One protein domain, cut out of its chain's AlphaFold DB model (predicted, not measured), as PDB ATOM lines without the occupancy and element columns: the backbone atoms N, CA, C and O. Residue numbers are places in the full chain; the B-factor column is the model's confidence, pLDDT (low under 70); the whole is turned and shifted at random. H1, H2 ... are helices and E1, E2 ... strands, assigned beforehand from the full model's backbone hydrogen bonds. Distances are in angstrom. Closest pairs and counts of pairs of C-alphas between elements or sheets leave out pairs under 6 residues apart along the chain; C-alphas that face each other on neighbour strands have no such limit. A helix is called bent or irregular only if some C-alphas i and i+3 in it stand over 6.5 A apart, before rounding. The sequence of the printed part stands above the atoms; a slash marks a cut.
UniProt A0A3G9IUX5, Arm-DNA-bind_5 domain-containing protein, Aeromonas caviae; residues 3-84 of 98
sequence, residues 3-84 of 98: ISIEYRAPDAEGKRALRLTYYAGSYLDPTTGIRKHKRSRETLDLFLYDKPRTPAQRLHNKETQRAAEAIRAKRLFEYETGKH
ATOM      1  N   ILE A   3     -48.065 -50.768  31.416       95.44
ATOM      2  CA  ILE A   3     -46.876 -50.924  30.564       95.44
ATOM      3  C   ILE A   3     -47.111 -50.143  29.271       95.44
ATOM      4  O   ILE A   3     -48.164 -50.273  28.634       95.44
ATOM      5  N   SER A   4     -46.172 -49.287  28.883       96.12
ATOM      6  CA  SER A   4     -46.276 -48.448  27.681       96.12
ATOM      7  C   SER A   4     -44.953 -48.417  26.929       96.12
ATOM      8  O   SER A   4     -43.898 -48.407  27.554       96.12
ATOM      9  N   ILE A   5     -45.022 -48.393  25.599       96.88
ATOM     10  CA  ILE A   5     -43.855 -48.174  24.743       96.88
ATOM     11  C   ILE A   5     -43.572 -46.673  24.734       96.88
ATOM     12  O   ILE A   5     -44.472 -45.864  24.513       96.88
ATOM     13  N   GLU A   6     -42.330 -46.303  25.007       96.25
ATOM     14  CA  GLU A   6     -41.851 -44.931  24.987       96.25
ATOM     15  C   GLU A   6     -40.778 -44.780  23.910       96.25
ATOM     16  O   GLU A   6     -39.822 -45.557  23.840       96.25
ATOM     17  N   TYR A   7     -40.933 -43.745  23.091       95.12
ATOM     18  CA  TYR A   7     -40.003 -43.389  22.028       95.12
ATOM     19  C   TYR A   7     -39.032 -42.334  22.545       95.12
ATOM     20  O   TYR A   7     -39.456 -41.241  22.929       95.12
ATOM     21  N   ARG A   8     -37.732 -42.628  22.532       95.25
ATOM     22  CA  ARG A   8     -36.720 -41.634  22.895       95.25
ATOM     23  C   ARG A   8     -36.600 -40.547  21.825       95.25
ATOM     24  O   ARG A   8     -37.091 -40.694  20.700       95.25
ATOM     25  N   ALA A   9     -35.955 -39.448  22.217       95.00
ATOM     26  CA  ALA A   9     -35.506 -38.430  21.281       95.00
ATOM     27  C   ALA A   9     -34.615 -39.078  20.204       95.00
ATOM     28  O   ALA A   9     -33.875 -40.014  20.535       95.00
ATOM     29  N   PRO A  10     -34.719 -38.626  18.945       95.38
ATOM     30  CA  PRO A  10     -33.875 -39.130  17.876       95.38
ATOM     31  C   PRO A  10     -32.404 -38.803  18.146       95.38
ATOM     32  O   PRO A  10     -32.087 -37.770  18.738       95.38
ATOM     33  N   ASP A  11     -31.520 -39.692  17.713       93.31
ATOM     34  CA  ASP A  11     -30.086 -39.427  17.639       93.31
ATOM     35  C   ASP A  11     -29.736 -38.530  16.434       93.31
ATOM     36  O   ASP A  11     -30.609 -38.082  15.683       93.31
ATOM     37  N   ALA A  12     -28.439 -38.267  16.242       92.88
ATOM     38  CA  ALA A  12     -27.940 -37.479  15.115       92.88
ATOM     39  C   ALA A  12     -28.272 -38.104  13.743       92.88
ATOM     40  O   ALA A  12     -28.366 -37.386  12.750       92.88
ATOM     41  N   GLU A  13     -28.493 -39.420  13.688       91.62
ATOM     42  CA  GLU A  13     -28.863 -40.163  12.478       91.62
ATOM     43  C   GLU A  13     -30.388 -40.221  12.257       91.62
ATOM     44  O   GLU A  13     -30.862 -40.753  11.250       91.62
ATOM     45  N   GLY A  14     -31.183 -39.669  13.179       93.44
ATOM     46  CA  GLY A  14     -32.642 -39.693  13.122       93.44
ATOM     47  C   GLY A  14     -33.265 -41.018  13.573       93.44
ATOM     48  O   GLY A  14     -34.425 -41.280  13.246       93.44
ATOM     49  N   LYS A  15     -32.534 -41.862  14.309       95.56
ATOM     50  CA  LYS A  15     -33.037 -43.106  14.904       95.56
ATOM     51  C   LYS A  15     -33.539 -42.859  16.322       95.56
ATOM     52  O   LYS A  15     -32.905 -42.202  17.141       95.56
ATOM     53  N   ARG A  16     -34.700 -43.425  16.636       95.88
ATOM     54  CA  ARG A  16     -35.385 -43.324  17.925       95.88
ATOM     55  C   ARG A  16     -35.359 -44.669  18.613       95.88
ATOM     56  O   ARG A  16     -36.077 -45.580  18.210       95.88
ATOM     57  N   ALA A  17     -34.562 -44.768  19.667       96.31
ATOM     58  CA  ALA A  17     -34.545 -45.947  20.518       96.31
ATOM     59  C   ALA A  17     -35.886 -46.124  21.249       96.31
ATOM     60  O   ALA A  17     -36.521 -45.149  21.679       96.31
ATOM     61  N   LEU A  18     -36.291 -47.379  21.411       96.50
ATOM     62  CA  LEU A  18     -37.522 -47.773  22.085       96.50
ATOM     63  C   LEU A  18     -37.228 -48.243  23.511       96.50
ATOM     64  O   LEU A  18     -36.190 -48.831  23.807       96.50
ATOM     65  N   ARG A  19     -38.163 -48.001  24.426       96.75
ATOM     66  CA  ARG A  19     -38.129 -48.591  25.767       96.75
ATOM     67  C   ARG A  19     -39.531 -48.887  26.265       96.75
ATOM     68  O   ARG A  19     -40.482 -48.214  25.873       96.75
ATOM     69  N   LEU A  20     -39.661 -49.851  27.163       97.00
ATOM     70  CA  LEU A  20     -40.870 -50.035  27.948       97.00
ATOM     71  C   LEU A  20     -40.788 -49.206  29.221       97.00
ATOM     72  O   LEU A  20     -39.774 -49.182  29.915       97.00
ATOM     73  N   THR A  21     -41.889 -48.539  29.530       96.69
ATOM     74  CA  THR A  21     -42.096 -47.821  30.778       96.69
ATOM     75  C   THR A  21     -43.178 -48.533  31.580       96.69
ATOM     76  O   THR A  21     -44.316 -48.682  31.128       96.69
ATOM     77  N   TYR A  22     -42.813 -48.930  32.795       96.31
ATOM     78  CA  TYR A  22     -43.671 -49.591  33.769       96.31
ATOM     79  C   TYR A  22     -44.127 -48.573  34.802       96.31
ATOM     80  O   TYR A  22     -43.317 -48.045  35.560       96.31
ATOM     81  N   TYR A  23     -45.421 -48.279  34.841       95.50
ATOM     82  CA  TYR A  23     -46.012 -47.369  35.812       95.50
ATOM     83  C   TYR A  23     -46.786 -48.146  36.879       95.50
ATOM     84  O   TYR A  23     -47.814 -48.770  36.594       95.50
ATOM     85  N   ALA A  24     -46.290 -48.073  38.114       92.88
ATOM     86  CA  ALA A  24     -46.838 -48.747  39.290       92.88
ATOM     87  C   ALA A  24     -47.556 -47.776  40.249       92.88
ATOM     88  O   ALA A  24     -47.692 -48.063  41.435       92.88
ATOM     89  N   GLY A  25     -48.006 -46.620  39.749       92.81
ATOM     90  CA  GLY A  25     -48.694 -45.604  40.546       92.81
ATOM     91  C   GLY A  25     -47.772 -44.487  41.033       92.81
ATOM     92  O   GLY A  25     -46.718 -44.215  40.458       92.81
ATOM     93  N   SER A  26     -48.192 -43.800  42.088       93.44
ATOM     94  CA  SER A  26     -47.479 -42.664  42.673       93.44
ATOM     95  C   SER A  26     -47.441 -42.780  44.187       93.44
ATOM     96  O   SER A  26     -48.400 -43.283  44.763       93.44
ATOM     97  N   TYR A  27     -46.401 -42.247  44.812       93.12
ATOM     98  CA  TYR A  27     -46.288 -42.137  46.260       93.12
ATOM     99  C   TYR A  27     -46.034 -40.682  46.654       93.12
ATOM    100  O   TYR A  27     -45.497 -39.901  45.865       93.12
ATOM    101  N   LEU A  28     -46.463 -40.315  47.858       94.62
ATOM    102  CA  LEU A  28     -46.079 -39.051  48.466       94.62
ATOM    103  C   LEU A  28     -44.674 -39.228  49.032       94.62
ATOM    104  O   LEU A  28     -44.443 -40.160  49.800       94.62
ATOM    105  N   ASP A  29     -43.733 -38.391  48.615       92.62
ATOM    106  CA  ASP A  29     -42.410 -38.395  49.220       92.62
ATOM    107  C   ASP A  29     -42.529 -37.899  50.672       92.62
ATOM    108  O   ASP A  29     -42.955 -36.761  50.877       92.62
ATOM    109  N   PRO A  30     -42.172 -38.717  51.678       90.50
ATOM    110  CA  PRO A  30     -42.329 -38.347  53.082       90.50
ATOM    111  C   PRO A  30     -41.445 -37.164  53.495       90.50
ATOM    112  O   PRO A  30     -41.740 -36.514  54.490       90.50
ATOM    113  N   THR A  31     -40.380 -36.869  52.742       90.75
ATOM    114  CA  THR A  31     -39.440 -35.783  53.060       90.75
ATOM    115  C   THR A  31     -39.816 -34.457  52.411       90.75
ATOM    116  O   THR A  31     -39.650 -33.404  53.015       90.75
ATOM    117  N   THR A  32     -40.330 -34.495  51.180       90.88
ATOM    118  CA  THR A  32     -40.627 -33.284  50.396       90.88
ATOM    119  C   THR A  32     -42.120 -32.990  50.280       90.88
ATOM    120  O   THR A  32     -42.491 -31.907  49.839       90.88
ATOM    121  N   GLY A  33     -42.993 -33.946  50.616       92.12
ATOM    122  CA  GLY A  33     -44.438 -33.842  50.388       92.12
ATOM    123  C   GLY A  33     -44.826 -33.832  48.904       92.12
ATOM    124  O   GLY A  33     -45.991 -33.633  48.566       92.12
ATOM    125  N   ILE A  34     -43.874 -34.044  47.988       93.38
ATOM    126  CA  ILE A  34     -44.125 -34.014  46.548       93.38
ATOM    127  C   ILE A  34     -44.581 -35.397  46.087       93.38
ATOM    128  O   ILE A  34     -43.977 -36.425  46.401       93.38
ATOM    129  N   ARG A  35     -45.642 -35.429  45.279       93.25
ATOM    130  CA  ARG A  35     -46.130 -36.658  44.649       93.25
ATOM    131  C   ARG A  35     -45.140 -37.128  43.579       93.25
ATOM    132  O   ARG A  35     -45.004 -36.501  42.530       93.25
ATOM    133  N   LYS A  36     -44.484 -38.265  43.812       93.62
ATOM    134  CA  LYS A  36     -43.547 -38.903  42.875       93.62
ATOM    135  C   LYS A  36     -44.184 -40.114  42.201       93.62
ATOM    136  O   LYS A  36     -44.950 -40.863  42.804       93.62
ATOM    137  N   HIS A  37     -43.862 -40.334  40.929       93.19
ATOM    138  CA  HIS A  37     -44.324 -41.505  40.181       93.19
ATOM    139  C   HIS A  37     -43.387 -42.698  40.390       93.19
ATOM    140  O   HIS A  37     -42.179 -42.585  40.183       93.19
ATOM    141  N   LYS A  38     -43.942 -43.867  40.726       93.50
ATOM    142  CA  LYS A  38     -43.205 -45.134  40.775       93.50
ATOM    143  C   LYS A  38     -43.119 -45.705  39.361       93.50
ATOM    144  O   LYS A  38     -44.080 -46.295  38.858       93.50
ATOM    145  N   ARG A  39     -41.980 -45.471  38.702       94.31
ATOM    146  CA  ARG A  39     -41.743 -45.855  37.308       94.31
ATOM    147  C   ARG A  39     -40.407 -46.576  37.143       94.31
ATOM    148  O   ARG A  39     -39.385 -46.026  37.535       94.31
ATOM    149  N   SER A  40     -40.414 -47.739  36.500       94.62
ATOM    150  CA  SER A  40     -39.201 -48.399  35.996       94.62
ATOM    151  C   SER A  40     -39.195 -48.411  34.466       94.62
ATOM    152  O   SER A  40     -40.228 -48.193  33.822       94.62
ATOM    153  N   ARG A  41     -38.009 -48.577  33.876       95.50
ATOM    154  CA  ARG A  41     -37.786 -48.521  32.427       95.50
ATOM    155  C   ARG A  41     -36.935 -49.711  31.990       95.50
ATOM    156  O   ARG A  41     -35.944 -49.999  32.648       95.50
ATOM    157  N   GLU A  42     -37.297 -50.334  30.878       95.38
ATOM    158  CA  GLU A  42     -36.548 -51.417  30.221       95.38
ATOM    159  C   GLU A  42     -36.241 -50.981  28.791       95.38
ATOM    160  O   GLU A  42     -37.154 -50.637  28.041       95.38
ATOM    161  N   THR A  43     -34.968 -50.939  28.412       95.38
ATOM    162  CA  THR A  43     -34.568 -50.637  27.035       95.38
ATOM    163  C   THR A  43     -34.900 -51.817  26.135       95.38
ATOM    164  O   THR A  43     -34.604 -52.959  26.469       95.38
ATOM    165  N   LEU A  44     -35.531 -51.534  24.998       91.44
ATOM    166  CA  LEU A  44     -35.675 -52.498  23.919       91.44
ATOM    167  C   LEU A  44     -34.572 -52.130  22.933       91.44
ATOM    168  O   LEU A  44     -34.573 -50.988  22.479       91.44
ATOM    169  N   ASP A  45     -33.635 -53.028  22.628       93.50
ATOM    170  CA  ASP A  45     -32.541 -52.806  21.660       93.50
ATOM    171  C   ASP A  45     -33.072 -52.729  20.210       93.50
ATOM    172  O   ASP A  45     -32.655 -53.433  19.298       93.50
ATOM    173  N   LEU A  46     -34.073 -51.876  20.016       95.75
ATOM    174  CA  LEU A  46     -34.887 -51.649  18.843       95.75
ATOM    175  C   LEU A  46     -34.924 -50.146  18.583       95.75
ATOM    176  O   LEU A  46     -34.937 -49.326  19.511       95.75
ATOM    177  N   PHE A  47     -35.015 -49.772  17.311       96.81
ATOM    178  CA  PHE A  47     -35.088 -48.374  16.916       96.81
ATOM    179  C   PHE A  47     -36.046 -48.157  15.748       96.81
ATOM    180  O   PHE A  47     -36.222 -49.025  14.894       96.81
ATOM    181  N   LEU A  48     -36.617 -46.957  15.692       96.94
ATOM    182  CA  LEU A  48     -37.402 -46.477  14.559       96.94
ATOM    183  C   LEU A  48     -36.696 -45.313  13.885       96.94
ATOM    184  O   LEU A  48     -36.139 -44.452  14.558       96.94
ATOM    185  N   TYR A  49     -36.781 -45.225  12.568       97.38
ATOM    186  CA  TYR A  49     -36.433 -44.000  11.857       97.38
ATOM    187  C   TYR A  49     -37.513 -42.944  12.119       97.38
ATOM    188  O   TYR A  49     -38.689 -43.206  11.869       97.38
ATOM    189  N   ASP A  50     -37.134 -41.757  12.599       95.12
ATOM    190  CA  ASP A  50     -38.060 -40.642  12.861       95.12
ATOM    191  C   ASP A  50     -38.703 -40.125  11.564       95.12
ATOM    192  O   ASP A  50     -39.896 -39.837  11.515       95.12
ATOM    193  N   LYS A  51     -37.916 -40.078  10.481       94.50
ATOM    194  CA  LYS A  51     -38.351 -39.646   9.145       94.50
ATOM    195  C   LYS A  51     -37.993 -40.712   8.098       94.50
ATOM    196  O   LYS A  51     -36.993 -40.550   7.397       94.50
ATOM    197  N   PRO A  52     -38.767 -41.810   7.984       94.25
ATOM    198  CA  PRO A  52     -38.462 -42.901   7.060       94.25
ATOM    199  C   PRO A  52     -38.711 -42.472   5.604       94.25
ATOM    200  O   PRO A  52     -39.854 -42.361   5.155       94.25
ATOM    201  N   ARG A  53     -37.637 -42.240   4.843       94.31
ATOM    202  CA  ARG A  53     -37.702 -41.791   3.440       94.31
ATOM    203  C   ARG A  53     -37.830 -42.961   2.469       94.31
ATOM    204  O   ARG A  53     -38.605 -42.891   1.514       94.31
ATOM    205  N   THR A  54     -37.115 -44.056   2.721       96.56
ATOM    206  CA  THR A  54     -37.086 -45.211   1.811       96.56
ATOM    207  C   THR A  54     -38.162 -46.252   2.156       96.56
ATOM    208  O   THR A  54     -38.591 -46.341   3.311       96.56
ATOM    209  N   PRO A  55     -38.611 -47.075   1.185       96.62
ATOM    210  CA  PRO A  55     -39.522 -48.189   1.456       96.62
ATOM    211  C   PRO A  55     -38.977 -49.167   2.505       96.62
ATOM    212  O   PRO A  55     -39.723 -49.583   3.388       96.62
ATOM    213  N   ALA A  56     -37.672 -49.458   2.465       96.94
ATOM    214  CA  ALA A  56     -37.007 -50.318   3.443       96.94
ATOM    215  C   ALA A  56     -37.090 -49.751   4.871       96.94
ATOM    216  O   ALA A  56     -37.404 -50.482   5.803       96.94
ATOM    217  N   GLN A  57     -36.901 -48.436   5.048       96.56
ATOM    218  CA  GLN A  57     -37.046 -47.786   6.359       96.56
ATOM    219  C   GLN A  57     -38.489 -47.846   6.880       96.56
ATOM    220  O   GLN A  57     -38.708 -48.039   8.074       96.56
ATOM    221  N   ARG A  58     -39.487 -47.705   5.996       97.44
ATOM    222  CA  ARG A  58     -40.905 -47.847   6.372       97.44
ATOM    223  C   ARG A  58     -41.243 -49.281   6.783       97.44
ATOM    224  O   ARG A  58     -41.945 -49.465   7.776       97.44
ATOM    225  N   LEU A  59     -40.732 -50.272   6.049       97.88
ATOM    226  CA  LEU A  59     -40.898 -51.687   6.383       97.88
ATOM    227  C   LEU A  59     -40.252 -52.012   7.735       97.88
ATOM    228  O   LEU A  59     -40.937 -52.529   8.615       97.88
ATOM    229  N   HIS A  60     -38.999 -51.592   7.937       97.69
ATOM    230  CA  HIS A  60     -38.286 -51.727   9.210       97.69
ATOM    231  C   HIS A  60     -39.083 -51.138  10.377       97.69
ATOM    232  O   HIS A  60     -39.250 -51.786  11.408       97.69
ATOM    233  N   ASN A  61     -39.632 -49.926  10.218       97.62
ATOM    234  CA  ASN A  61     -40.443 -49.303  11.262       97.62
ATOM    235  C   ASN A  61     -41.702 -50.120  11.585       97.62
ATOM    236  O   ASN A  61     -42.031 -50.286  12.758       97.62
ATOM    237  N   LYS A  62     -42.390 -50.644  10.564       98.00
ATOM    238  CA  LYS A  62     -43.592 -51.469  10.739       98.00
ATOM    239  C   LYS A  62     -43.281 -52.766  11.490       98.00
ATOM    240  O   LYS A  62     -43.999 -53.126  12.421       98.00
ATOM    241  N   GLU A  63     -42.210 -53.453  11.109       97.81
ATOM    242  CA  GLU A  63     -41.773 -54.694  11.760       97.81
ATOM    243  C   GLU A  63     -41.309 -54.442  13.194       97.81
ATOM    244  O   GLU A  63     -41.712 -55.152  14.116       97.81
ATOM    245  N   THR A  64     -40.546 -53.371  13.406       97.56
ATOM    246  CA  THR A  64     -40.057 -52.989  14.732       97.56
ATOM    247  C   THR A  64     -41.200 -52.599  15.671       97.56
ATOM    248  O   THR A  64     -41.190 -52.984  16.840       97.56
ATOM    249  N   GLN A  65     -42.216 -51.879  15.182       96.75
ATOM    250  CA  GLN A  65     -43.421 -51.574  15.962       96.75
ATOM    251  C   GLN A  65     -44.153 -52.852  16.376       96.75
ATOM    252  O   GLN A  65     -44.479 -53.015  17.551       96.75
ATOM    253  N   ARG A  66     -44.325 -53.797  15.444       97.75
ATOM    254  CA  ARG A  66     -44.941 -55.100  15.729       97.75
ATOM    255  C   ARG A  66     -44.157 -55.884  16.783       97.75
ATOM    256  O   ARG A  66     -44.753 -56.454  17.694       97.75
ATOM    257  N   ALA A  67     -42.829 -55.890  16.685       97.50
ATOM    258  CA  ALA A  67     -41.962 -56.531  17.670       97.50
ATOM    259  C   ALA A  67     -42.088 -55.867  19.053       97.50
ATOM    260  O   ALA A  67     -42.252 -56.559  20.057       97.50
ATOM    261  N   ALA A  68     -42.087 -54.532  19.117       97.25
ATOM    262  CA  ALA A  68     -42.249 -53.795  20.369       97.25
ATOM    263  C   ALA A  68     -43.614 -54.062  21.033       97.25
ATOM    264  O   ALA A  68     -43.688 -54.229  22.253       97.25
ATOM    265  N   GLU A  69     -44.687 -54.150  20.245       97.06
ATOM    266  CA  GLU A  69     -46.020 -54.528  20.729       97.06
ATOM    267  C   GLU A  69     -46.056 -55.961  21.267       97.06
ATOM    268  O   GLU A  69     -46.603 -56.185  22.350       97.06
ATOM    269  N   ALA A  70     -45.426 -56.911  20.572       97.38
ATOM    270  CA  ALA A  70     -45.326 -58.296  21.026       97.38
ATOM    271  C   ALA A  70     -44.564 -58.411  22.356       97.38
ATOM    272  O   ALA A  70     -45.029 -59.084  23.277       97.38
ATOM    273  N   ILE A  71     -43.438 -57.702  22.507       96.88
ATOM    274  CA  ILE A  71     -42.677 -57.674  23.768       96.88
ATOM    275  C   ILE A  71     -43.520 -57.047  24.883       96.88
ATOM    276  O   ILE A  71     -43.599 -57.595  25.982       96.88
ATOM    277  N   ARG A  72     -44.213 -55.933  24.608       96.38
ATOM    278  CA  ARG A  72     -45.130 -55.313  25.574       96.38
ATOM    279  C   ARG A  72     -46.226 -56.285  26.019       96.38
ATOM    280  O   ARG A  72     -46.527 -56.341  27.210       96.38
ATOM    281  N   ALA A  73     -46.832 -57.016  25.084       95.94
ATOM    282  CA  ALA A  73     -47.871 -57.998  25.377       95.94
ATOM    283  C   ALA A  73     -47.327 -59.149  26.234       95.94
ATOM    284  O   ALA A  73     -47.939 -59.490  27.244       95.94
ATOM    285  N   LYS A  74     -46.138 -59.670  25.902       95.19
ATOM    286  CA  LYS A  74     -45.442 -60.687  26.703       95.19
ATOM    287  C   LYS A  74     -45.209 -60.215  28.138       95.19
ATOM    288  O   LYS A  74     -45.556 -60.924  29.075       95.19
ATOM    289  N   ARG A  75     -44.700 -58.994  28.325       95.06
ATOM    290  CA  ARG A  75     -44.461 -58.414  29.659       95.06
ATOM    291  C   ARG A  75     -45.747 -58.206  30.455       95.06
ATOM    292  O   ARG A  75     -45.758 -58.390  31.669       95.06
ATOM    293  N   LEU A  76     -46.833 -57.824  29.783       93.50
ATOM    294  CA  LEU A  76     -48.144 -57.711  30.421       93.50
ATOM    295  C   LEU A  76     -48.658 -59.082  30.872       93.50
ATOM    296  O   LEU A  76     -49.121 -59.207  32.001       93.50
ATOM    297  N   PHE A  77     -48.526 -60.098  30.019       92.19
ATOM    298  CA  PHE A  77     -48.896 -61.470  30.347       92.19
ATOM    299  C   PHE A  77     -48.086 -62.014  31.528       92.19
ATOM    300  O   PHE A  77     -48.672 -62.499  32.486       92.19
ATOM    301  N   GLU A  78     -46.757 -61.878  31.507       91.00
ATOM    302  CA  GLU A  78     -45.878 -62.293  32.611       91.00
ATOM    303  C   GLU A  78     -46.285 -61.635  33.938       91.00
ATOM    304  O   GLU A  78     -46.337 -62.299  34.974       91.00
ATOM    305  N   TYR A  79     -46.628 -60.344  33.906       90.00
ATOM    306  CA  TYR A  79     -47.075 -59.625  35.094       90.00
ATOM    307  C   TYR A  79     -48.417 -60.135  35.633       90.00
ATOM    308  O   TYR A  79     -48.531 -60.363  36.837       90.00
ATOM    309  N   GLU A  80     -49.436 -60.300  34.784       89.12
ATOM    310  CA  GLU A  80     -50.750 -60.769  35.244       89.12
ATOM    311  C   GLU A  80     -50.684 -62.233  35.706       89.12
ATOM    312  O   GLU A  80     -51.194 -62.557  36.776       89.12
ATOM    313  N   THR A  81     -49.972 -63.099  34.982       88.50
ATOM    314  CA  THR A  81     -49.731 -64.497  35.373       88.50
ATOM    315  C   THR A  81     -49.037 -64.586  36.732       88.50
ATOM    316  O   THR A  81     -49.514 -65.292  37.620       88.50
ATOM    317  N   GLY A  82     -47.959 -63.817  36.938       85.88
ATOM    318  CA  GLY A  82     -47.242 -63.776  38.214       85.88
ATOM    319  C   GLY A  82     -48.079 -63.204  39.362       85.88
ATOM    320  O   GLY A  82     -48.014 -63.705  40.480       85.88
ATOM    321  N   LYS A  83     -48.911 -62.193  39.088       85.44
ATOM    322  CA  LYS A  83     -49.830 -61.595  40.068       85.44
ATOM    323  C   LYS A  83     -50.950 -62.549  40.485       85.44
ATOM    324  O   LYS A  83     -51.386 -62.507  41.630       85.44
ATOM    325  N   HIS A  84     -51.440 -63.360  39.553       83.19
ATOM    326  CA  HIS A  84     -52.547 -64.283  39.780       83.19
ATOM    327  C   HIS A  84     -52.082 -65.708  40.124       83.19
ATOM    328  O   HIS A  84     -52.922 -66.595  40.239       83.19
TER     329      HIS A  84
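This is residues 3 to 84 of the 98 residues of the protein "Arm-DNA-bind_5 domain-containing protein" of Aeromonas caviae (UniProt A0A3G9IUX5). One long helix, H1, runs along one face of a three-strand antiparallel sheet whose other face is bare. The long strands E2 and E3 form a bent hairpin whose far end, round residues 28 to 35, curves away from the helix, and short E1 lies beside E2. The printed part has 82 residues with three named strands, then one named helix; the sheet's order is E1, E2, E3. The class is mixed, helices and strands; the whole is loose, with a radius of gyration of the C-alphas of 16.3 A, and flat, spanning 51 by 34 by 13 A.

E1, residues 3 to 7, and E2, residues 15 to 28, form a hairpin, with N 6 and O 19 2.8 A apart, within hydrogen-bond range. E2 and E3, residues 35 to 49, form a second hairpin, with N 20 and O 42 at 2.8 A and N 36 and O 27 at 2.8 A. The three strands make a meander, each the antiparallel neighbour of the one before. E2 bends by 65 degrees at residue 24, and E3 by 87 degrees at residue 45; the sheet is twisted. H1, residues 55 to 83, is on the sheet at a height of 8.6 A, over E2 and E3. It runs along the strands, at 22 degrees to E2 on the local plane. The closest C-alphas of E3 and H1 are those of Leu 48 and Asn 61, 5.3 A apart; those of E1 and H1 are Ile 3 and Arg 72, 6.9 A apart. In H1 every O i to N i+4 pair is within hydrogen-bond range.

E1 begins at C-alpha 3, (-46.876, -50.924, 30.564), and is 13.3 A long. E2 measures 36.2 A and E3 35.0 A. H1 measures 42.2 A and ends at C-alpha 83, (-49.830, -61.595, 40.068).

The C-alphas farthest apart, of Thr 31 and Pro 55, are 53.1 A apart. The printed part has no cut. The link from E3 to H1 is tight; the other two are short. Mean pLDDT of the printed part is 94.5, and no printed residue is under 70.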